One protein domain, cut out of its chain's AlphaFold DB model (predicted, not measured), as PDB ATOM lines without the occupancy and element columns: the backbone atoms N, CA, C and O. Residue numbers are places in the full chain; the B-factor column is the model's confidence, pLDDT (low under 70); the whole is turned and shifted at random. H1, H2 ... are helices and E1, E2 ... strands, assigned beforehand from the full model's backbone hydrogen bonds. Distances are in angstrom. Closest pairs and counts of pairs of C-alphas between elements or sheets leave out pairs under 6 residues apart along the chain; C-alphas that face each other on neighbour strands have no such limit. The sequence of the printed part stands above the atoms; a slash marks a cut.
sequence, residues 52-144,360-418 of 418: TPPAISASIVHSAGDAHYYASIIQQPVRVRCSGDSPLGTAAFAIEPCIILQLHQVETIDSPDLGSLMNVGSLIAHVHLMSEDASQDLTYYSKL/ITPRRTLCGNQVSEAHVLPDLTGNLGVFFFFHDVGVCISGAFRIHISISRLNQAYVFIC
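This is residues 52 to 144 and 360 to 418 of the 418 residues of the protein "Velvet domain-containing protein" of Batrachochytrium salamandrivorans (UniProt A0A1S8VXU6). Two strongly twisted sheets of four strands each stand face to face as a sandwich, E1, E10, E4 and E7 in the one, E2, E3, E9 and E8 in the other, their strands crossed at 40 degrees. The small strand pair E5 and E6 lies off one end of the sandwich, the short helix H1 lies beyond the opposite end, and residues 413 to 418 stick out as a free tail. The printed part has 152 residues, with one named helix and ten named strands in the order E1, E2, E3, H1, E4, E5, E6, E7, E8, E9, E10; it is mostly strand, though under half of the residues, 62, are in named elements. The sheet in the order E1, E10, E4, E7 is mixed; the sheet in the order E2, E3, E9, E8 is antiparallel, as is the pair E5 and E6. The whole is only just compact, close to loose, with a radius of gyration of the C-alphas of 17.3 A, and spans 54 by 44 by 28 A.

E1, residues 55 to 60, is an edge strand and is parallel to its neighbour E10, residues 401 to 409, at 18 degrees, with N 59 and O 405 at 2.8 A. On the other side of E10 comes E4, residues 123 to 131, antiparallel at 157 degrees, with N 128 and O 404 at 2.7 A. E7, residues 371 to 373, is the other edge strand, antiparallel to E4, with N 125 and O 372 at 2.8 A. In the second sheet, E2, residues 69 to 75, and E3, residues 99 to 105, form a hairpin over a long link, with N 72 and O 102 at 2.9 A. E9, residues 384 to 390, is antiparallel to E3 at 147 degrees, with N 103 and O 386 at 2.9 A. E8, residues 375 to 378, forms a hairpin with E9 over a tight link, with N 375 and O 387 at 2.8 A. E7 runs on into E8 across a break of one residue, at 55 degrees. Between the two sheets, the closest C-alphas of E1 and E2, those of Ala 58 and Ala 71, are 6.4 A apart, and those of E7 and E9, Ser 372 and Phe 388, are 5.7 A apart. E5, residues 140 to 142, and E6, residues 362 to 364, are antiparallel, with N 363 and O 141 at 2.8 A; E5 is apart from E4, but only just, at 8.4 A. H1, residues 114 to 117, is on neither of the two large sheets and is too short for any O i to N i+4 pair; its one O i to N i+3 pair is within hydrogen-bond range.

E1 begins at C-alpha 55 at (-9.105, -31.238, 20.036) and is 17.6 A long from first to last C-alpha. E2 measures 18.7 A, E3 19.9 A, E4 25.7 A and E9 19.5 A. E4 begins at C-alpha 123 at (9.250, -23.851, 7.407). E10, 26.2 A long, ends at C-alpha 409 at (12.069, -22.700, 10.805). H1, E5, E6, E7 and E8 have three or four residues each.

The C-alphas farthest apart, those of Leu 88 and Asp 110, are 56.4 A apart. Residues 145 to 359 are cut out between E5 and E6, and C-alphas 144 and 360 are 5.9 A apart across the cut. Of the links that are printed whole, the one from E2 to E3, residues 76 to 98, is long. The mean pLDDT of the printed part is 81.5; among the residues under 70 are 60 to 67, 86 to 91, 108 to 118 and 412 to 418, the last of these the chain's last residue.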
ATOM      1  N   THR A  52     -15.837 -38.860  20.107       60.47
ATOM      2  CA  THR A  52     -15.572 -37.431  20.357       60.47
ATOM      3  C   THR A  52     -14.464 -36.945  19.412       60.47
ATOM      4  O   THR A  52     -13.407 -37.580  19.358       60.47
ATOM      5  N   PRO A  53     -14.649 -35.828  18.677       69.56
ATOM      6  CA  PRO A  53     -13.622 -35.308  17.777       69.56
ATOM      7  C   PRO A  53     -12.378 -34.871  18.568       69.56
ATOM      8  O   PRO A  53     -12.512 -34.297  19.655       69.56
ATOM      9  N   PRO A  54     -11.159 -35.109  18.055       71.50
ATOM     10  CA  PRO A  54      -9.940 -34.752  18.770       71.50
ATOM     11  C   PRO A  54      -9.753 -33.227  18.772       71.50
ATOM     12  O   PRO A  54      -9.912 -32.555  17.753       71.50
ATOM     13  N   ALA A  55      -9.391 -32.665  19.925       77.81
ATOM     14  CA  ALA A  55      -9.105 -31.238  20.036       77.81
ATOM     15  C   ALA A  55      -7.692 -30.924  19.517       77.81
ATOM     16  O   ALA A  55      -6.737 -31.632  19.844       77.81
ATOM     17  N   ILE A  56      -7.548 -29.850  18.731       76.19
ATOM     18  CA  ILE A  56      -6.266 -29.449  18.129       76.19
ATOM     19  C   ILE A  56      -5.844 -28.052  18.576       76.19
ATOM     20  O   ILE A  56      -6.659 -27.130  18.620       76.19
ATOM     21  N   SER A  57      -4.549 -27.880  18.836       72.38
ATOM     22  CA  SER A  57      -3.893 -26.581  18.982       72.38
ATOM     23  C   SER A  57      -2.664 -26.465  18.076       72.38
ATOM     24  O   SER A  57      -2.006 -27.455  17.762       72.38
ATOM     25  N   ALA A  58      -2.343 -25.244  17.647       65.44
ATOM     26  CA  ALA A  58      -1.136 -24.943  16.883       65.44
ATOM     27  C   ALA A  58      -0.354 -23.814  17.562       65.44
ATOM     28  O   ALA A  58      -0.948 -22.847  18.042       65.44
ATOM     29  N   SER A  59       0.968 -23.931  17.600       73.00
ATOM     30  CA  SER A  59       1.882 -22.920  18.126       73.00
ATOM     31  C   SER A  59       3.065 -22.715  17.185       73.00
ATOM     32  O   SER A  59       3.404 -23.581  16.375       73.00
ATOM     33  N   ILE A  60       3.688 -21.542  17.270       69.00
ATOM     34  CA  ILE A  60       4.841 -21.192  16.441       69.00
ATOM     35  C   ILE A  60       6.023 -20.899  17.355       69.00
ATOM     36  O   ILE A  60       5.910 -20.132  18.312       69.00
ATOM     37  N   VAL A  61       7.156 -21.533  17.067       69.56
ATOM     38  CA  VAL A  61       8.394 -21.365  17.828       69.56
ATOM     39  C   VAL A  61       9.241 -20.306  17.125       69.56
ATOM     40  O   VAL A  61       9.792 -20.563  16.056       69.56
ATOM     41  N   HIS A  62       9.333 -19.104  17.701       57.44
ATOM     42  CA  HIS A  62      10.078 -17.984  17.112       57.44
ATOM     43  C   HIS A  62      11.434 -17.747  17.789       57.44
ATOM     44  O   HIS A  62      11.552 -17.776  19.015       57.44
ATOM     45  N   SER A  63      12.445 -17.418  16.983       51.53
ATOM     46  CA  SER A  63      13.643 -16.689  17.410       51.53
ATOM     47  C   SER A  63      13.367 -15.180  17.391       51.53
ATOM     48  O   SER A  63      12.678 -14.687  16.502       51.53
ATOM     49  N   ALA A  64      13.878 -14.448  18.383       43.66
ATOM     50  CA  ALA A  64      13.615 -13.021  18.572       43.66
ATOM     51  C   ALA A  64      14.036 -12.179  17.345       43.66
ATOM     52  O   ALA A  64      15.231 -12.017  17.109       43.66
ATOM     53  N   GLY A  65      13.069 -11.638  16.589       53.59
ATOM     54  CA  GLY A  65      13.323 -10.629  15.547       53.59
ATOM     55  C   GLY A  65      12.387 -10.620  14.332       53.59
ATOM     56  O   GLY A  65      12.287  -9.584  13.682       53.59
ATOM     57  N   ASP A  66      11.680 -11.713  14.039       59.38
ATOM     58  CA  ASP A  66      10.950 -11.870  12.774       59.38
ATOM     59  C   ASP A  66       9.429 -11.736  12.946       59.38
ATOM     60  O   ASP A  66       8.896 -11.959  14.031       59.38
ATOM     61  N   ALA A  67       8.754 -11.334  11.864       66.94
ATOM     62  CA  ALA A  67       7.324 -11.040  11.763       66.94
ATOM     63  C   ALA A  67       6.402 -11.913  12.637       66.94
ATOM     64  O   ALA A  67       6.625 -13.105  12.845       66.94
ATOM     65  N   HIS A  68       5.311 -11.317  13.116       80.56
ATOM     66  CA  HIS A  68       4.296 -12.055  13.852       80.56
ATOM     67  C   HIS A  68       3.527 -12.954  12.884       80.56
ATOM     68  O   HIS A  68       2.948 -12.478  11.914       80.56
ATOM     69  N   TYR A  69       3.504 -14.253  13.149       85.62
ATOM     70  CA  TYR A  69       2.679 -15.206  12.417       85.62
ATOM     71  C   TYR A  69       1.621 -15.795  13.346       85.62
ATOM     72  O   TYR A  69       1.821 -15.883  14.560       85.62
ATOM     73  N   TYR A  70       0.508 -16.236  12.773       89.56
ATOM     74  CA  TYR A  70      -0.435 -17.127  13.438       89.56
ATOM     75  C   TYR A  70      -0.850 -18.240  12.482       89.56
ATOM     76  O   TYR A  70      -0.869 -18.065  11.266       89.56
ATOM     77  N   ALA A  71      -1.168 -19.407  13.029       91.81
ATOM     78  CA  ALA A  71      -1.652 -20.536  12.250       91.81
ATOM     79  C   ALA A  71      -3.143 -20.743  12.513       91.81
ATOM     80  O   ALA A  71      -3.615 -20.616  13.641       91.81
ATOM     81  N   SER A  72      -3.874 -21.088  11.460       93.50
ATOM     82  CA  SER A  72      -5.282 -21.470  11.525       93.50
ATOM     83  C   SER A  72      -5.447 -22.881  10.978       93.50
ATOM     84  O   SER A  72      -4.798 -23.257  10.001       93.50
ATOM     85  N   ILE A  73      -6.297 -23.678  11.616       94.06
ATOM     86  CA  ILE A  73      -6.611 -25.027  11.146       94.06
ATOM     87  C   ILE A  73      -7.806 -24.908  10.211       94.06
ATOM     88  O   ILE A  73      -8.902 -24.558  10.647       94.06
ATOM     89  N   ILE A  74      -7.581 -25.189   8.933       94.69
ATOM     90  CA  ILE A  74      -8.599 -25.083   7.884       94.69
ATOM     91  C   ILE A  74      -9.408 -26.376   7.782       94.69
ATOM     92  O   ILE A  74     -10.599 -26.339   7.485       94.69
ATOM     93  N   GLN A  75      -8.781 -27.514   8.085       95.06
ATOM     94  CA  GLN A  75      -9.446 -28.811   8.118       95.06
ATOM     95  C   GLN A  75      -9.191 -29.496   9.457       95.06
ATOM     96  O   GLN A  75      -8.061 -29.877   9.771       95.06
ATOM     97  N   GLN A  76     -10.259 -29.612  10.245       93.44
ATOM     98  CA  GLN A  76     -10.264 -30.339  11.509       93.44
ATOM     99  C   GLN A  76     -10.519 -31.824  11.233       93.44
ATOM    100  O   GLN A  76     -11.421 -32.150  10.453       93.44
ATOM    101  N   PRO A  77      -9.784 -32.731  11.879       92.44
ATOM    102  CA  PRO A  77     -10.132 -34.134  11.862       92.44
ATOM    103  C   PRO A  77     -11.417 -34.377  12.647       92.44
ATOM    104  O   PRO A  77     -11.726 -33.701  13.628       92.44
ATOM    105  N   VAL A  78     -12.164 -35.382  12.213       92.00
ATOM    106  CA  VAL A  78     -13.469 -35.727  12.782       92.00
ATOM    107  C   VAL A  78     -13.401 -37.097  13.441       92.00
ATOM    108  O   VAL A  78     -14.072 -37.341  14.439       92.00
ATOM    109  N   ARG A  79     -12.578 -37.986  12.886       90.62
ATOM    110  CA  ARG A  79     -12.545 -39.406  13.195       90.62
ATOM    111  C   ARG A  79     -11.115 -39.875  13.349       90.62
ATOM    112  O   ARG A  79     -10.245 -39.560  12.538       90.62
ATOM    113  N   VAL A  80     -10.889 -40.664  14.389       91.75
ATOM    114  CA  VAL A  80      -9.595 -41.291  14.647       91.75
ATOM    115  C   VAL A  80      -9.834 -42.727  15.061       91.75
ATOM    116  O   VAL A  80     -10.619 -43.006  15.966       91.75
ATOM    117  N   ARG A  81      -9.123 -43.652  14.419       91.75
ATOM    118  CA  ARG A  81      -9.081 -45.049  14.841       91.75
ATOM    119  C   ARG A  81      -7.747 -45.331  15.500       91.75
ATOM    120  O   ARG A  81      -6.695 -45.041  14.939       91.75
ATOM    121  N   CYS A  82      -7.806 -45.934  16.681       90.69
ATOM    122  CA  CYS A  82      -6.620 -46.471  17.321       90.69
ATOM    123  C   CYS A  82      -6.076 -47.607  16.450       90.69
ATOM    124  O   CYS A  82      -6.745 -48.619  16.242       90.69
ATOM    125  N   SER A  83      -4.864 -47.425  15.934       88.38
ATOM    126  CA  SER A  83      -4.173 -48.450  15.148       88.38
ATOM    127  C   SER A  83      -3.747 -49.620  16.040       88.38
ATOM    128  O   SER A  83      -3.698 -50.768  15.604       88.38
ATOM    129  N   GLY A  84      -3.527 -49.351  17.326       83.25
ATOM    130  CA  GLY A  84      -3.106 -50.346  18.287       83.25
ATOM    131  C   GLY A  84      -1.639 -50.743  18.141       83.25
ATOM    132  O   GLY A  84      -0.909 -50.387  17.213       83.25
ATOM    133  N   ASP A  85      -1.219 -51.527  19.121       73.56
ATOM    134  CA  ASP A  85       0.160 -51.910  19.370       73.56
ATOM    135  C   ASP A  85       0.500 -53.245  18.689       73.56
ATOM    136  O   ASP A  85       0.845 -54.222  19.361       73.56
ATOM    137  N   SER A  86       0.382 -53.332  17.361       67.94
ATOM    138  CA  SER A  86       0.733 -54.574  16.663       67.94
ATOM    139  C   SER A  86       2.257 -54.731  16.554       67.94
ATOM    140  O   SER A  86       2.923 -53.883  15.959       67.94
ATOM    141  N   PRO A  87       2.848 -55.829  17.068       59.81
ATOM    142  CA  PRO A  87       4.275 -56.105  16.908       59.81
ATOM    143  C   PRO A  87       4.662 -56.439  15.458       59.81
ATOM    144  O   PRO A  87       5.848 -56.491  15.152       59.81
ATOM    145  N   LEU A  88       3.685 -56.673  14.575       63.34
ATOM    146  CA  LEU A  88       3.897 -57.113  13.194       63.34
ATOM    147  C   LEU A  88       3.939 -55.969  12.166       63.34
ATOM    148  O   LEU A  88       3.995 -56.232  10.970       63.34
ATOM    149  N   GLY A  89       3.917 -54.716  12.628       58.34
ATOM    150  CA  GLY A  89       3.698 -53.552  11.774       58.34
ATOM    151  C   GLY A  89       2.203 -53.286  11.665       58.34
ATOM    152  O   GLY A  89       1.444 -54.054  11.079       58.34
ATOM    153  N   THR A  90       1.756 -52.229  12.326       58.34
ATOM    154  CA  THR A  90       0.347 -51.863  12.367       58.34
ATOM    155  C   THR A  90      -0.079 -51.298  11.015       58.34
ATOM    156  O   THR A  90       0.607 -50.436  10.467       58.34
ATOM    157  N   ALA A  91      -1.226 -51.740  10.492       65.19
ATOM    158  CA  ALA A  91      -1.944 -50.953   9.498       65.19
ATOM    159  C   ALA A  91      -2.306 -49.618  10.166       65.19
ATOM    160  O   ALA A  91      -3.167 -49.577  11.044       65.19
ATOM    161  N   ALA A  92      -1.565 -48.563   9.837       81.44
ATOM    162  CA  ALA A  92      -1.801 -47.238  10.382       81.44
ATOM    163  C   ALA A  92      -3.121 -46.712   9.812       81.44
ATOM    164  O   ALA A  92      -3.256 -46.547   8.599       81.44
ATOM    165  N   PHE A  93      -4.099 -46.473  10.681       91.81
ATOM    166  CA  PHE A  93      -5.300 -45.747  10.293       91.81
ATOM    167  C   PHE A  93      -4.991 -44.260  10.376       91.81
ATOM    168  O   PHE A  93      -4.810 -43.717  11.471       91.81
ATOM    169  N   ALA A  94      -4.912 -43.624   9.211       94.00
ATOM    170  CA  ALA A  94      -4.790 -42.182   9.136       94.00
ATOM    171  C   ALA A  94      -6.009 -41.518   9.792       94.00
ATOM    172  O   ALA A  94      -7.124 -42.046   9.796       94.00
ATOM    173  N   ILE A  95      -5.770 -40.354  10.375       94.31
ATOM    174  CA  ILE A  95      -6.802 -39.479  10.908       94.31
ATOM    175  C   ILE A  95      -7.645 -38.942   9.743       94.31
ATOM    176  O   ILE A  95      -7.100 -38.472   8.742       94.31
ATOM    177  N   GLU A  96      -8.974 -38.975   9.889       94.56
ATOM    178  CA  GLU A  96      -9.907 -38.591   8.827       94.56
ATOM    179  C   GLU A  96     -10.888 -37.481   9.264       94.56
ATOM    180  O   GLU A  96     -11.530 -37.583  10.315       94.56
ATOM    181  N   PRO A  97     -11.081 -36.426   8.453       95.75
ATOM    182  CA  PRO A  97     -10.255 -36.067   7.302       95.75
ATOM    183  C   PRO A  97      -8.851 -35.601   7.759       95.75
ATOM    184  O   PRO A  97      -8.632 -35.340   8.942       95.75
ATOM    185  N   CYS A  98      -7.892 -35.520   6.831       95.19
ATOM    186  CA  CYS A  98      -6.515 -35.132   7.153       95.19
ATOM    187  C   CYS A  98      -6.428 -33.723   7.764       95.19
ATOM    188  O   CYS A  98      -7.318 -32.893   7.571       95.19
ATOM    189  N   ILE A  99      -5.346 -33.425   8.482       96.31
ATOM    190  CA  ILE A  99      -5.186 -32.113   9.120       96.31
ATOM    191  C   ILE A  99      -4.545 -31.149   8.121       96.31
ATOM    192  O   ILE A  99      -3.493 -31.452   7.552       96.31
ATOM    193  N   ILE A 100      -5.169 -29.981   7.936       96.31
ATOM    194  CA  ILE A 100      -4.660 -28.909   7.071       96.31
ATOM    195  C   ILE A 100      -4.545 -27.623   7.881       96.31
ATOM    196  O   ILE A 100      -5.522 -27.176   8.491       96.31
ATOM    197  N   LEU A 101      -3.365 -27.005   7.846       95.75
ATOM    198  CA  LEU A 101      -3.110 -25.708   8.469       95.75
ATOM    199  C   LEU A 101      -2.761 -24.674   7.418       95.75
ATOM    200  O   LEU A 101      -2.037 -24.976   6.475       95.75
ATOM    201  N   GLN A 102      -3.224 -23.450   7.637       95.00
ATOM    202  CA  GLN A 102      -2.818 -22.268   6.895       95.00
ATOM    203  C   GLN A 102      -2.084 -21.317   7.837       95.00
ATOM    204  O   GLN A 102      -2.596 -20.968   8.907       95.00
ATOM    205  N   LEU A 103      -0.885 -20.911   7.433       92.56
ATOM    206  CA  LEU A 103      -0.074 -19.923   8.128       92.56
ATOM    207  C   LEU A 103      -0.393 -18.531   7.586       92.56
ATOM    208  O   LEU A 103      -0.347 -18.294   6.379       92.56
ATOM    209  N   HIS A 104      -0.673 -17.615   8.502       87.69
ATOM    210  CA  HIS A 104      -0.976 -16.222   8.224       87.69
ATOM    211  C   HIS A 104       0.117 -15.342   8.812       87.69
ATOM    212  O   HIS A 104       0.532 -15.521   9.960       87.69
ATOM    213  N   GLN A 105       0.573 -14.374   8.028       84.94
ATOM    214  CA  GLN A 105       1.421 -13.303   8.525       84.94
ATOM    215  C   GLN A 105       0.516 -12.224   9.125       84.94
ATOM    216  O   GLN A 105      -0.402 -11.737   8.470       84.94
ATOM    217  N   VAL A 106       0.748 -11.866  10.383       84.12
ATOM    218  CA  VAL A 106       0.173 -10.658  10.973       84.12
ATOM    219  C   VAL A 106       0.929  -9.495  10.348       84.12
ATOM    220  O   VAL A 106       2.140  -9.374  10.535       84.12
ATOM    221  N   GLU A 107       0.233  -8.681   9.559       72.12
ATOM    222  CA  GLU A 107       0.821  -7.510   8.916       72.12
ATOM    223  C   GLU A 107       1.486  -6.610   9.964       72.12
ATOM    224  O   GLU A 107       0.833  -6.015  10.823       72.12
ATOM    225  N   THR A 108       2.812  -6.506   9.890       68.44
ATOM    226  CA  THR A 108       3.538  -5.437  10.564       68.44
ATOM    227  C   THR A 108       3.378  -4.196   9.694       68.44
ATOM    228  O   THR A 108       3.773  -4.210   8.529       68.44
ATOM    229  N   ILE A 109       2.803  -3.134  10.261       69.12
ATOM    230  CA  ILE A 109       2.396  -1.883   9.588       69.12
ATOM    231  C   ILE A 109       3.508  -1.249   8.716       69.12
ATOM    232  O   ILE A 109       3.204  -0.496   7.794       69.12
ATOM    233  N   ASP A 110       4.777  -1.605   8.935       62.44
ATOM    234  CA  ASP A 110       5.936  -0.955   8.316       62.44
ATOM    235  C   ASP A 110       6.608  -1.730   7.157       62.44
ATOM    236  O   ASP A 110       7.635  -1.278   6.654       62.44
ATOM    237  N   SER A 111       6.088  -2.882   6.705       53.16
ATOM    238  CA  SER A 111       6.709  -3.626   5.587       53.16
ATOM    239  C   SER A 111       5.718  -4.513   4.813       53.16
ATOM    240  O   SER A 111       5.549  -5.685   5.152       53.16
ATOM    241  N   PRO A 112       5.078  -3.993   3.748       53.81
ATOM    242  CA  PRO A 112       4.142  -4.749   2.910       53.81
ATOM    243  C   PRO A 112       4.819  -5.667   1.874       53.81
ATOM    244  O   PRO A 112       4.137  -6.220   1.010       53.81
ATOM    245  N   ASP A 113       6.141  -5.856   1.920       57.56
ATOM    246  CA  ASP A 113       6.807  -6.718   0.947       57.56
ATOM    247  C   ASP A 113       6.625  -8.197   1.313       57.56
ATOM    248  O   ASP A 113       7.369  -8.780   2.105       57.56
ATOM    249  N   LEU A 114       5.676  -8.835   0.620       55.12
ATOM    250  CA  LEU A 114       5.506 -10.291   0.510       55.12
ATOM    251  C   LEU A 114       6.820 -10.999   0.104       55.12
ATOM    252  O   LEU A 114       7.006 -12.189   0.345       55.12
ATOM    253  N   GLY A 115       7.765 -10.244  -0.470       54.16
ATOM    254  CA  GLY A 115       9.138 -10.660  -0.721       54.16
ATOM    255  C   GLY A 115       9.930 -11.014   0.541       54.16
ATOM    256  O   GLY A 115      10.887 -11.758   0.434       54.16
ATOM    257  N   SER A 116       9.540 -10.595   1.748       55.75
ATOM    258  CA  SER A 116      10.171 -11.059   2.998       55.75
ATOM    259  C   SER A 116       9.784 -12.495   3.379       55.75
ATOM    260  O   SER A 116      10.415 -13.086   4.260       55.75
ATOM    261  N   LEU A 117       8.813 -13.107   2.692       58.34
ATOM    262  CA  LEU A 117       8.474 -14.527   2.826       58.34
ATOM    263  C   LEU A 117       9.530 -15.439   2.148       58.34
ATOM    264  O   LEU A 117       9.256 -16.578   1.781       58.34
ATOM    265  N   MET A 118      10.762 -14.947   1.973       56.84
ATOM    266  CA  MET A 118      11.907 -15.567   1.283       56.84
ATOM    267  C   MET A 118      12.478 -16.816   1.969       56.84
ATOM    268  O   MET A 118      13.640 -17.154   1.764       56.84
ATOM    269  N   ASN A 119      11.697 -17.536   2.779       77.00
ATOM    270  CA  ASN A 119      12.052 -18.920   3.078       77.00
ATOM    271  C   ASN A 119      10.868 -19.765   3.555       77.00
ATOM    272  O   ASN A 119      10.973 -20.442   4.574       77.00
ATOM    273  N   VAL A 120       9.731 -19.740   2.848       84.94
ATOM    274  CA  VAL A 120       8.652 -20.710   3.135       84.94
ATOM    275  C   VAL A 120       9.190 -22.140   3.076       84.94
ATOM    276  O   VAL A 120       8.859 -22.944   3.933       84.94
ATOM    277  N   GLY A 121      10.101 -22.428   2.140       86.25
ATOM    278  CA  GLY A 121      10.719 -23.748   1.998       86.25
ATOM    279  C   GLY A 121      11.556 -24.214   3.197       86.25
ATOM    280  O   GLY A 121      11.895 -25.390   3.254       86.25
ATOM    281  N   SER A 122      11.886 -23.343   4.158       87.94
ATOM    282  CA  SER A 122      12.524 -23.762   5.412       87.94
ATOM    283  C   SER A 122      11.547 -23.948   6.568       87.94
ATOM    284  O   SER A 122      11.962 -24.372   7.645       87.94
ATOM    285  N   LEU A 123      10.264 -23.635   6.385       90.62
ATOM    286  CA  LEU A 123       9.250 -23.851   7.407       90.62
ATOM    287  C   LEU A 123       8.808 -25.310   7.410       90.62
ATOM    288  O   LEU A 123       8.461 -25.883   6.377       90.62
ATOM    289  N   ILE A 124       8.773 -25.884   8.606       94.19
ATOM    290  CA  ILE A 124       8.269 -27.228   8.851       94.19
ATOM    291  C   ILE A 124       7.268 -27.190   9.999       94.19
ATOM    292  O   ILE A 124       7.416 -26.430  10.957       94.19
ATOM    293  N   ALA A 125       6.239 -28.020   9.903       95.62
ATOM    294  CA  ALA A 125       5.279 -28.239  10.968       95.62
ATOM    295  C   ALA A 125       5.460 -29.653  11.516       95.62
ATOM    296  O   ALA A 125       5.453 -30.624  10.763       95.62
ATOM    297  N   HIS A 126       5.590 -29.762  12.833       96.00
ATOM    298  CA  HIS A 126       5.622 -31.031  13.547       96.00
ATOM    299  C   HIS A 126       4.302 -31.249  14.265       96.00
ATOM    300  O   HIS A 126       3.820 -30.337  14.939       96.00
ATOM    301  N   VAL A 127       3.757 -32.455  14.167       95.75
ATOM    302  CA  VAL A 127       2.602 -32.871  14.958       95.75
ATOM    303  C   VAL A 127       3.049 -33.671  16.179       95.75
ATOM    304  O   VAL A 127       3.910 -34.545  16.098       95.75
ATOM    305  N   HIS A 128       2.427 -33.368  17.308       94.88
ATOM    306  CA  HIS A 128       2.646 -33.978  18.610       94.88
ATOM    307  C   HIS A 128       1.309 -34.433  19.175       94.88
ATOM    308  O   HIS A 128       0.260 -33.843  18.891       94.88
ATOM    309  N   LEU A 129       1.346 -35.470  20.002       94.31
ATOM    310  CA  LEU A 129       0.183 -35.915  20.756       94.31
ATOM    311  C   LEU A 129       0.320 -35.403  22.183       94.31
ATOM    312  O   LEU A 129       1.323 -35.663  22.830       94.31
ATOM    313  N   MET A 130      -0.686 -34.705  22.680       94.56
ATOM    314  CA  MET A 130      -0.740 -34.179  24.039       94.56
ATOM    315  C   MET A 130      -1.863 -34.865  24.815       94.56
ATOM    316  O   MET A 130      -2.832 -35.360  24.233       94.56
ATOM    317  N   SER A 131      -1.769 -34.859  26.139       93.75
ATOM    318  CA  SER A 131      -2.884 -35.226  27.009       93.75
ATOM    319  C   SER A 131      -4.110 -34.338  26.757       93.75
ATOM    320  O   SER A 131      -4.014 -33.242  26.195       93.75
ATOM    321  N   GLU A 132      -5.292 -34.807  27.156       93.94
ATOM    322  CA  GLU A 132      -6.561 -34.088  26.962       93.94
ATOM    323  C   GLU A 132      -6.560 -32.676  27.579       93.94
ATOM    324  O   GLU A 132      -7.138 -31.743  27.022       93.94
ATOM    325  N   ASP A 133      -5.867 -32.499  28.703       93.44
ATOM    326  CA  ASP A 133      -5.670 -31.226  29.403       93.44
ATOM    327  C   ASP A 133      -4.478 -30.408  28.864       93.44
ATOM    328  O   ASP A 133      -4.216 -29.311  29.352       93.44
ATOM    329  N   ALA A 134      -3.780 -30.914  27.841       90.44
ATOM    330  CA  ALA A 134      -2.567 -30.349  27.250       90.44
ATOM    331  C   ALA A 134      -1.391 -30.152  28.231       90.44
ATOM    332  O   ALA A 134      -0.503 -29.345  27.960       90.44
ATOM    333  N   SER A 135      -1.361 -30.877  29.353       91.88
ATOM    334  CA  SER A 135      -0.294 -30.768  30.357       91.88
ATOM    335  C   SER A 135       0.920 -31.657  30.069       91.88
ATOM    336  O   SER A 135       2.031 -31.330  30.488       91.88
ATOM    337  N   GLN A 136       0.731 -32.763  29.344       92.94
ATOM    338  CA  GLN A 136       1.758 -33.771  29.103       92.94
ATOM    339  C   GLN A 136       1.906 -34.072  27.610       92.94
ATOM    340  O   GLN A 136       0.921 -34.320  26.917       92.94
ATOM    341  N   ASP A 137       3.152 -34.112  27.134       91.75
ATOM    342  CA  ASP A 137       3.485 -34.667  25.823       91.75
ATOM    343  C   ASP A 137       3.390 -36.196  25.876       91.75
ATOM    344  O   ASP A 137       4.063 -36.865  26.666       91.75
ATOM    345  N   LEU A 138       2.506 -36.737  25.048       91.50
ATOM    346  CA  LEU A 138       2.242 -38.156  24.880       91.50
ATOM    347  C   LEU A 138       2.858 -38.699  23.594       91.50
ATOM    348  O   LEU A 138       2.643 -39.866  23.308       91.50
ATOM    349  N   THR A 139       3.614 -37.932  22.803       87.38
ATOM    350  CA  THR A 139       4.186 -38.379  21.512       87.38
ATOM    351  C   THR A 139       5.020 -39.659  21.661       87.38
ATOM    352  O   THR A 139       5.018 -40.539  20.790       87.38
ATOM    353  N   TYR A 140       5.665 -39.808  22.818       85.44
ATOM    354  CA  TYR A 140       6.363 -41.015  23.233       85.44
ATOM    355  C   TYR A 140       5.823 -41.481  24.580       85.44
ATOM    356  O   TYR A 140       5.731 -40.700  25.523       85.44
ATOM    357  N   TYR A 141       5.521 -42.770  24.696       77.38
ATOM    358  CA  TYR A 141       5.163 -43.380  25.971       77.38
ATOM    359  C   TYR A 141       6.022 -44.603  26.248       77.38
ATOM    360  O   TYR A 141       6.349 -45.415  25.381       77.38
ATOM    361  N   SER A 142       6.367 -44.732  27.516       71.00
ATOM    362  CA  SER A 142       7.079 -45.866  28.068       71.00
ATOM    363  C   SER A 142       6.050 -46.852  28.597       71.00
ATOM    364  O   SER A 142       5.551 -46.695  29.709       71.00
ATOM    365  N   LYS A 143       5.694 -47.868  27.804       64.00
ATOM    366  CA  LYS A 143       4.884 -48.968  28.332       64.00
ATOM    367  C   LYS A 143       5.797 -49.842  29.180       64.00
ATOM    368  O   LYS A 143       6.636 -50.560  28.638       64.00
ATOM    369  N   LEU A 144       5.639 -49.777  30.501       58.28
ATOM    370  CA  LEU A 144       6.215 -50.793  31.371       58.28
ATOM    371  C   LEU A 144       5.620 -52.127  30.915       58.28
ATOM    372  O   LEU A 144       4.392 -52.259  30.854       58.28
ATOM    373  N   ILE A 360      12.454 -50.761  29.079       65.94
ATOM    374  CA  ILE A 360      11.391 -49.811  28.788       65.94
ATOM    375  C   ILE A 360      11.662 -49.337  27.372       65.94
ATOM    376  O   ILE A 360      12.532 -48.505  27.130       65.94
ATOM    377  N   THR A 361      10.976 -49.947  26.413       70.56
ATOM    378  CA  THR A 361      11.158 -49.598  25.013       70.56
ATOM    379  C   THR A 361      10.207 -48.438  24.752       70.56
ATOM    380  O   THR A 361       8.992 -48.653  24.826       70.56
ATOM    381  N   PRO A 362      10.705 -47.212  24.512       74.75
ATOM    382  CA  PRO A 362       9.833 -46.089  24.218       74.75
ATOM    383  C   PRO A 362       9.041 -46.418  22.956       74.75
ATOM    384  O   PRO A 362       9.601 -46.801  21.926       74.75
ATOM    385  N   ARG A 363       7.719 -46.309  23.049       81.81
ATOM    386  CA  ARG A 363       6.807 -46.508  21.928       81.81
ATOM    387  C   ARG A 363       6.277 -45.166  21.467       81.81
ATOM    388  O   ARG A 363       6.012 -44.278  22.274       81.81
ATOM    389  N   ARG A 364       6.136 -45.024  20.152       86.19
ATOM    390  CA  ARG A 364       5.495 -43.854  19.554       86.19
ATOM    391  C   ARG A 364       3.985 -44.010  19.652       86.19
ATOM    392  O   ARG A 364       3.454 -45.058  19.291       86.19
ATOM    393  N   THR A 365       3.305 -42.974  20.127       91.12
ATOM    394  CA  THR A 365       1.835 -42.913  20.126       91.12
ATOM    395  C   THR A 365       1.272 -42.430  18.800       91.12
ATOM    396  O   THR A 365       0.115 -42.710  18.506       91.12
ATOM    397  N   LEU A 366       2.076 -41.728  18.003       92.38
ATOM    398  CA  LEU A 366       1.751 -41.329  16.641       92.38
ATOM    399  C   LEU A 366       2.428 -42.261  15.631       92.38
ATOM    400  O   LEU A 366       3.587 -42.651  15.801       92.38
ATOM    401  N   CYS A 367       1.726 -42.567  14.545       91.00
ATOM    402  CA  CYS A 367       2.251 -43.260  13.368       91.00
ATOM    403  C   CYS A 367       2.083 -42.398  12.108       91.00
ATOM    404  O   CYS A 367       1.397 -41.378  12.146       91.00
ATOM    405  N   GLY A 368       2.753 -42.788  11.020       91.69
ATOM    406  CA  GLY A 368       2.819 -42.001   9.784       91.69
ATOM    407  C   GLY A 368       3.854 -40.875   9.824       91.69
ATOM    408  O   GLY A 368       4.718 -40.836  10.711       91.69
ATOM    409  N   ASN A 369       3.783 -39.973   8.847       92.94
ATOM    410  CA  ASN A 369       4.660 -38.822   8.736       92.94
ATOM    411  C   ASN A 369       4.210 -37.688   9.665       92.94
ATOM    412  O   ASN A 369       3.220 -36.997   9.443       92.94
ATOM    413  N   GLN A 370       4.994 -37.467  10.717       94.44
ATOM    414  CA  GLN A 370       4.710 -36.457  11.738       94.44
ATOM    415  C   GLN A 370       5.238 -35.062  11.369       94.44
ATOM    416  O   GLN A 370       5.173 -34.142  12.186       94.44
ATOM    417  N   VAL A 371       5.805 -34.905  10.171       95.88
ATOM    418  CA  VAL A 371       6.417 -33.660   9.707       95.88
ATOM    419  C   VAL A 371       5.832 -33.280   8.353       95.88
ATOM    420  O   VAL A 371       5.899 -34.055   7.403       95.88
ATOM    421  N   SER A 372       5.301 -32.066   8.257       96.75
ATOM    422  CA  SER A 372       4.888 -31.467   6.988       96.75
ATOM    423  C   SER A 372       5.835 -30.337   6.631       96.75
ATOM    424  O   SER A 372       6.099 -29.457   7.454       96.75
ATOM    425  N   GLU A 373       6.295 -30.322   5.386       95.31
ATOM    426  CA  GLU A 373       6.884 -29.123   4.797       95.31
ATOM    427  C   GLU A 373       5.790 -28.094   4.486       95.31
ATOM    428  O   GLU A 373       4.599 -28.425   4.417       95.31
ATOM    429  N   ALA A 374       6.192 -26.834   4.360       94.69
ATOM    430  CA  ALA A 374       5.296 -25.764   3.962       94.69
ATOM    431  C   ALA A 374       5.124 -25.727   2.440       94.69
ATOM    432  O   ALA A 374       6.096 -25.739   1.683       94.69
ATOM    433  N   HIS A 375       3.885 -25.579   1.988       94.56
ATOM    434  CA  HIS A 375       3.535 -25.468   0.578       94.56
ATOM    435  C   HIS A 375       2.879 -24.122   0.292       94.56
ATOM    436  O   HIS A 375       1.944 -23.723   0.983       94.56
ATOM    437  N   VAL A 376       3.333 -23.431  -0.754       93.75
ATOM    438  CA  VAL A 376       2.675 -22.213  -1.241       93.75
ATOM    439  C   VAL A 376       1.637 -22.611  -2.279       93.75
ATOM    440  O   VAL A 376       1.991 -23.127  -3.338       93.75
ATOM    441  N   LEU A 377       0.362 -22.394  -1.975       94.00
ATOM    442  CA  LEU A 377      -0.756 -22.791  -2.831       94.00
ATOM    443  C   LEU A 377      -1.795 -21.666  -2.904       94.00
ATOM    444  O   LEU A 377      -1.895 -20.877  -1.966       94.00
ATOM    445  N   PRO A 378      -2.574 -21.570  -3.994       93.19
ATOM    446  CA  PRO A 378      -3.736 -20.697  -4.025       93.19
ATOM    447  C   PRO A 378      -4.837 -21.251  -3.111       93.19
ATOM    448  O   PRO A 378      -5.131 -22.448  -3.127       93.19
ATOM    449  N   ASP A 379      -5.453 -20.378  -2.323       87.94
ATOM    450  CA  ASP A 379      -6.664 -20.681  -1.573       87.94
ATOM    451  C   ASP A 379      -7.903 -20.726  -2.492       87.94
ATOM    452  O   ASP A 379      -7.823 -20.531  -3.709       87.94
ATOM    453  N   LEU A 380      -9.084 -20.962  -1.913       86.12
ATOM    454  CA  LEU A 380     -10.348 -21.010  -2.663       86.12
ATOM    455  C   LEU A 380     -10.730 -19.672  -3.318       86.12
ATOM    456  O   LEU A 380     -11.579 -19.643  -4.206       86.12
ATOM    457  N   THR A 381     -10.125 -18.570  -2.879       91.88
ATOM    458  CA  THR A 381     -10.321 -17.229  -3.438       91.88
ATOM    459  C   THR A 381      -9.272 -16.872  -4.497       91.88
ATOM    460  O   THR A 381      -9.388 -15.832  -5.142       91.88
ATOM    461  N   GLY A 382      -8.288 -17.748  -4.729       89.69
ATOM    462  CA  GLY A 382      -7.179 -17.545  -5.660       89.69
ATOM    463  C   GLY A 382      -5.988 -16.792  -5.064       89.69
ATOM    464  O   GLY A 382      -5.031 -16.516  -5.787       89.69
ATOM    465  N   ASN A 383      -6.014 -16.477  -3.768       88.50
ATOM    466  CA  ASN A 383      -4.914 -15.811  -3.079       88.50
ATOM    467  C   ASN A 383      -3.865 -16.835  -2.645       88.50
ATOM    468  O   ASN A 383      -4.199 -17.910  -2.153       88.50
ATOM    469  N   LEU A 384      -2.583 -16.513  -2.814       89.62
ATOM    470  CA  LEU A 384      -1.509 -17.402  -2.375       89.62
ATOM    471  C   LEU A 384      -1.429 -17.425  -0.845       89.62
ATOM    472  O   LEU A 384      -1.332 -16.383  -0.203       89.62
ATOM    473  N   GLY A 385      -1.419 -18.628  -0.278       91.31
ATOM    474  CA  GLY A 385      -1.223 -18.883   1.144       91.31
ATOM    475  C   GLY A 385      -0.163 -19.953   1.382       91.31
ATOM    476  O   GLY A 385       0.233 -20.678   0.467       91.31
ATOM    477  N   VAL A 386       0.294 -20.051   2.629       93.44
ATOM    478  CA  VAL A 386       1.232 -21.086   3.075       93.44
ATOM    479  C   VAL A 386       0.464 -22.161   3.835       93.44
ATOM    480  O   VAL A 386      -0.208 -21.856   4.819       93.44
ATOM    481  N   PHE A 387       0.584 -23.412   3.395       95.88
ATOM    482  CA  PHE A 387      -0.183 -24.547   3.895       95.88
ATOM    483  C   PHE A 387       0.705 -25.699   4.372       95.88
ATOM    484  O   PHE A 387       1.779 -25.932   3.824       95.88
ATOM    485  N   PHE A 388       0.213 -26.452   5.354       97.06
ATOM    486  CA  PHE A 388       0.810 -27.698   5.844       97.06
ATOM    487  C   PHE A 388      -0.231 -28.821   5.792       97.06
ATOM    488  O   PHE A 388      -1.388 -28.594   6.157       97.06
ATOM    489  N   PHE A 389       0.181 -30.022   5.377       97.25
ATOM    490  CA  PHE A 389      -0.695 -31.173   5.148       97.25
ATOM    491  C   PHE A 389      -0.199 -32.413   5.894       97.25
ATOM    492  O   PHE A 389       0.871 -32.946   5.607       97.25
ATOM    493  N   PHE A 390      -1.030 -32.941   6.788       97.00
ATOM    494  CA  PHE A 390      -0.764 -34.183   7.519       97.00
ATOM    495  C   PHE A 390      -1.729 -35.273   7.051       97.00
ATOM    496  O   PHE A 390      -2.795 -35.462   7.638       97.00
ATOM    497  N   HIS A 391      -1.390 -35.941   5.947       95.12
ATOM    498  CA  HIS A 391      -2.295 -36.852   5.232       95.12
ATOM    499  C   HIS A 391      -2.237 -38.311   5.700       95.12
ATOM    500  O   HIS A 391      -3.157 -39.072   5.422       95.12
ATOM    501  N   ASP A 392      -1.185 -38.700   6.413       94.25
ATOM    502  CA  ASP A 392      -0.909 -40.078   6.828       94.25
ATOM    503  C   ASP A 392      -0.695 -40.219   8.346       94.25
ATOM    504  O   ASP A 392      -0.369 -41.304   8.828       94.25
ATOM    505  N   VAL A 393      -0.900 -39.145   9.115       94.38
ATOM    506  CA  VAL A 393      -0.783 -39.172  10.578       94.38
ATOM    507  C   VAL A 393      -1.892 -40.034  11.166       94.38
ATOM    508  O   VAL A 393      -3.068 -39.795  10.904       94.38
ATOM    509  N   GLY A 394      -1.519 -40.997  12.004       94.25
ATOM    510  CA  GLY A 394      -2.432 -41.868  12.745       94.25
ATOM    511  C   GLY A 394      -2.095 -41.934  14.234       94.25
ATOM    512  O   GLY A 394      -0.993 -41.569  14.654       94.25
ATOM    513  N   VAL A 395      -3.027 -42.444  15.043       93.44
ATOM    514  CA  VAL A 395      -2.847 -42.609  16.499       93.44
ATOM    515  C   VAL A 395      -2.804 -44.095  16.863       93.44
ATOM    516  O   VAL A 395      -3.656 -44.884  16.458       93.44
ATOM    517  N   CYS A 396      -1.793 -44.490  17.633       92.00
ATOM    518  CA  CYS A 396      -1.532 -45.867  18.058       92.00
ATOM    519  C   CYS A 396      -2.139 -46.210  19.421       92.00
ATOM    520  O   CYS A 396      -2.251 -47.388  19.751       92.00
ATOM    521  N   ILE A 397      -2.505 -45.203  20.216       90.50
ATOM    522  CA  ILE A 397      -3.062 -45.386  21.556       90.50
ATOM    523  C   ILE A 397      -4.549 -45.049  21.606       90.50
ATOM    524  O   ILE A 397      -5.043 -44.185  20.886       90.50
ATOM    525  N   SER A 398      -5.260 -45.735  22.493       90.56
ATOM    526  CA  SER A 398      -6.646 -45.412  22.821       90.56
ATOM    527  C   SER A 398      -6.692 -44.388  23.952       90.56
ATOM    528  O   SER A 398      -5.870 -44.444  24.867       90.56
ATOM    529  N   GLY A 399      -7.688 -43.507  23.931       90.62
ATOM    530  CA  GLY A 399      -7.935 -42.538  24.997       90.62
ATOM    531  C   GLY A 399      -8.395 -41.192  24.454       90.62
ATOM    532  O   GLY A 399      -8.576 -41.034  23.248       90.62
ATOM    533  N   ALA A 400      -8.572 -40.235  25.361       91.38
ATOM    534  CA  ALA A 400      -8.775 -38.836  25.017       91.38
ATOM    535  C   ALA A 400      -7.418 -38.124  24.963       91.38
ATOM    536  O   ALA A 400      -6.578 -38.281  25.852       91.38
ATOM    537  N   PHE A 401      -7.193 -37.365  23.899       93.25
ATOM    538  CA  PHE A 401      -5.933 -36.681  23.643       93.25
ATOM    539  C   PHE A 401      -6.174 -35.410  22.837       93.25
ATOM    540  O   PHE A 401      -7.245 -35.194  22.261       93.25
ATOM    541  N   ARG A 402      -5.144 -34.573  22.785       93.81
ATOM    542  CA  ARG A 402      -5.076 -33.394  21.933       93.81
ATOM    543  C   ARG A 402      -3.978 -33.551  20.905       93.81
ATOM    544  O   ARG A 402      -2.934 -34.125  21.189       93.81
ATOM    545  N   ILE A 403      -4.196 -33.007  19.721       94.50
ATOM    546  CA  ILE A 403      -3.152 -32.900  18.708       94.50
ATOM    547  C   ILE A 403      -2.555 -31.503  18.818       94.50
ATOM    548  O   ILE A 403      -3.276 -30.509  18.779       94.50
ATOM    549  N   HIS A 404      -1.242 -31.419  18.971       95.44
ATOM    550  CA  HIS A 404      -0.531 -30.152  19.043       95.44
ATOM    551  C   HIS A 404       0.421 -30.026  17.862       95.44
ATOM    552  O   HIS A 404       1.194 -30.936  17.590       95.44
ATOM    553  N   ILE A 405       0.378 -28.899  17.160       95.50
ATOM    554  CA  ILE A 405       1.202 -28.674  15.974       95.50
ATOM    555  C   ILE A 405       2.158 -27.525  16.247       95.50
ATOM    556  O   ILE A 405       1.726 -26.412  16.522       95.50
ATOM    557  N   SER A 406       3.457 -27.790  16.167       93.81
ATOM    558  CA  SER A 406       4.492 -26.771  16.322       93.81
ATOM    559  C   SER A 406       5.109 -26.444  14.971       93.81
ATOM    560  O   SER A 406       5.653 -27.337  14.317       93.81
ATOM    561  N   ILE A 407       5.070 -25.176  14.573       92.12
ATOM    562  CA  ILE A 407       5.735 -24.694  13.361       92.12
ATOM    563  C   ILE A 407       7.101 -24.133  13.748       92.12
ATOM    564  O   ILE A 407       7.214 -23.317  14.667       92.12
ATOM    565  N   SER A 408       8.139 -24.577  13.050       90.75
ATOM    566  CA  SER A 408       9.513 -24.132  13.239       90.75
ATOM    567  C   SER A 408      10.161 -23.805  11.898       90.75
ATOM    568  O   SER A 408       9.712 -24.224  10.830       90.75
ATOM    569  N   ARG A 409      11.233 -23.016  11.958       87.19
ATOM    570  CA  ARG A 409      12.069 -22.700  10.805       87.19
ATOM    571  C   ARG A 409      13.342 -23.526  10.892       87.19
ATOM    572  O   ARG A 409      14.054 -23.464  11.893       87.19
ATOM    573  N   LEU A 410      13.652 -24.272   9.840       85.31
ATOM    574  CA  LEU A 410      14.964 -24.864   9.666       85.31
ATOM    575  C   LEU A 410      15.962 -23.722   9.481       85.31
ATOM    576  O   LEU A 410      15.956 -23.018   8.468       85.31
ATOM    577  N   ASN A 411      16.821 -23.523  10.478       72.94
ATOM    578  CA  ASN A 411      18.012 -22.715  10.284       72.94
ATOM    579  C   ASN A 411      18.808 -23.380   9.158       72.94
ATOM    580  O   ASN A 411      19.131 -24.563   9.267       72.94
ATOM    581  N   GLN A 412      19.093 -22.647   8.077       55.84
ATOM    582  CA  GLN A 412      20.000 -23.082   7.014       55.84
ATOM    583  C   GLN A 412      21.409 -23.257   7.604       55.84
ATOM    584  O   GLN A 412      22.289 -22.418   7.441       55.84
ATOM    585  N   ALA A 413      21.637 -24.345   8.332       47.47
ATOM    586  CA  ALA A 413      22.970 -24.868   8.514       47.47
ATOM    587  C   ALA A 413      23.345 -25.469   7.161       47.47
ATOM    588  O   ALA A 413      22.694 -26.404   6.698       47.47
ATOM    589  N   TYR A 414      24.341 -24.883   6.499       39.25
ATOM    590  CA  TYR A 414      24.953 -25.449   5.305       39.25
ATOM    591  C   TYR A 414      25.335 -26.904   5.599       39.25
ATOM    592  O   TYR A 414      26.331 -27.168   6.274       39.25
ATOM    593  N   VAL A 415      24.529 -27.854   5.128       33.12
ATOM    594  CA  VAL A 415      24.921 -29.258   5.102       33.12
ATOM    595  C   VAL A 415      25.926 -29.370   3.965       33.12
ATOM    596  O   VAL A 415      25.557 -29.458   2.796       33.12
ATOM    597  N   PHE A 416      27.214 -29.305   4.302       30.33
ATOM    598  CA  PHE A 416      28.253 -29.815   3.421       30.33
ATOM    599  C   PHE A 416      28.058 -31.329   3.345       30.33
ATOM    600  O   PHE A 416      28.370 -32.053   4.289       30.33
ATOM    601  N   ILE A 417      27.475 -31.796   2.245       33.84
ATOM    602  CA  ILE A 417      27.527 -33.206   1.873       33.84
ATOM    603  C   ILE A 417      28.943 -33.420   1.319       33.84
ATOM    604  O   ILE A 417      29.253 -32.907   0.243       33.84
ATOM    605  N   CYS A 418      29.809 -34.079   2.094       31.66
ATOM    606  CA  CYS A 418      31.104 -34.586   1.626       31.66
ATOM    607  C   CYS A 418      30.938 -35.969   0.997       31.66
ATOM    608  O   CYS A 418      30.180 -36.779   1.582       31.66
TER     609      CYS A 418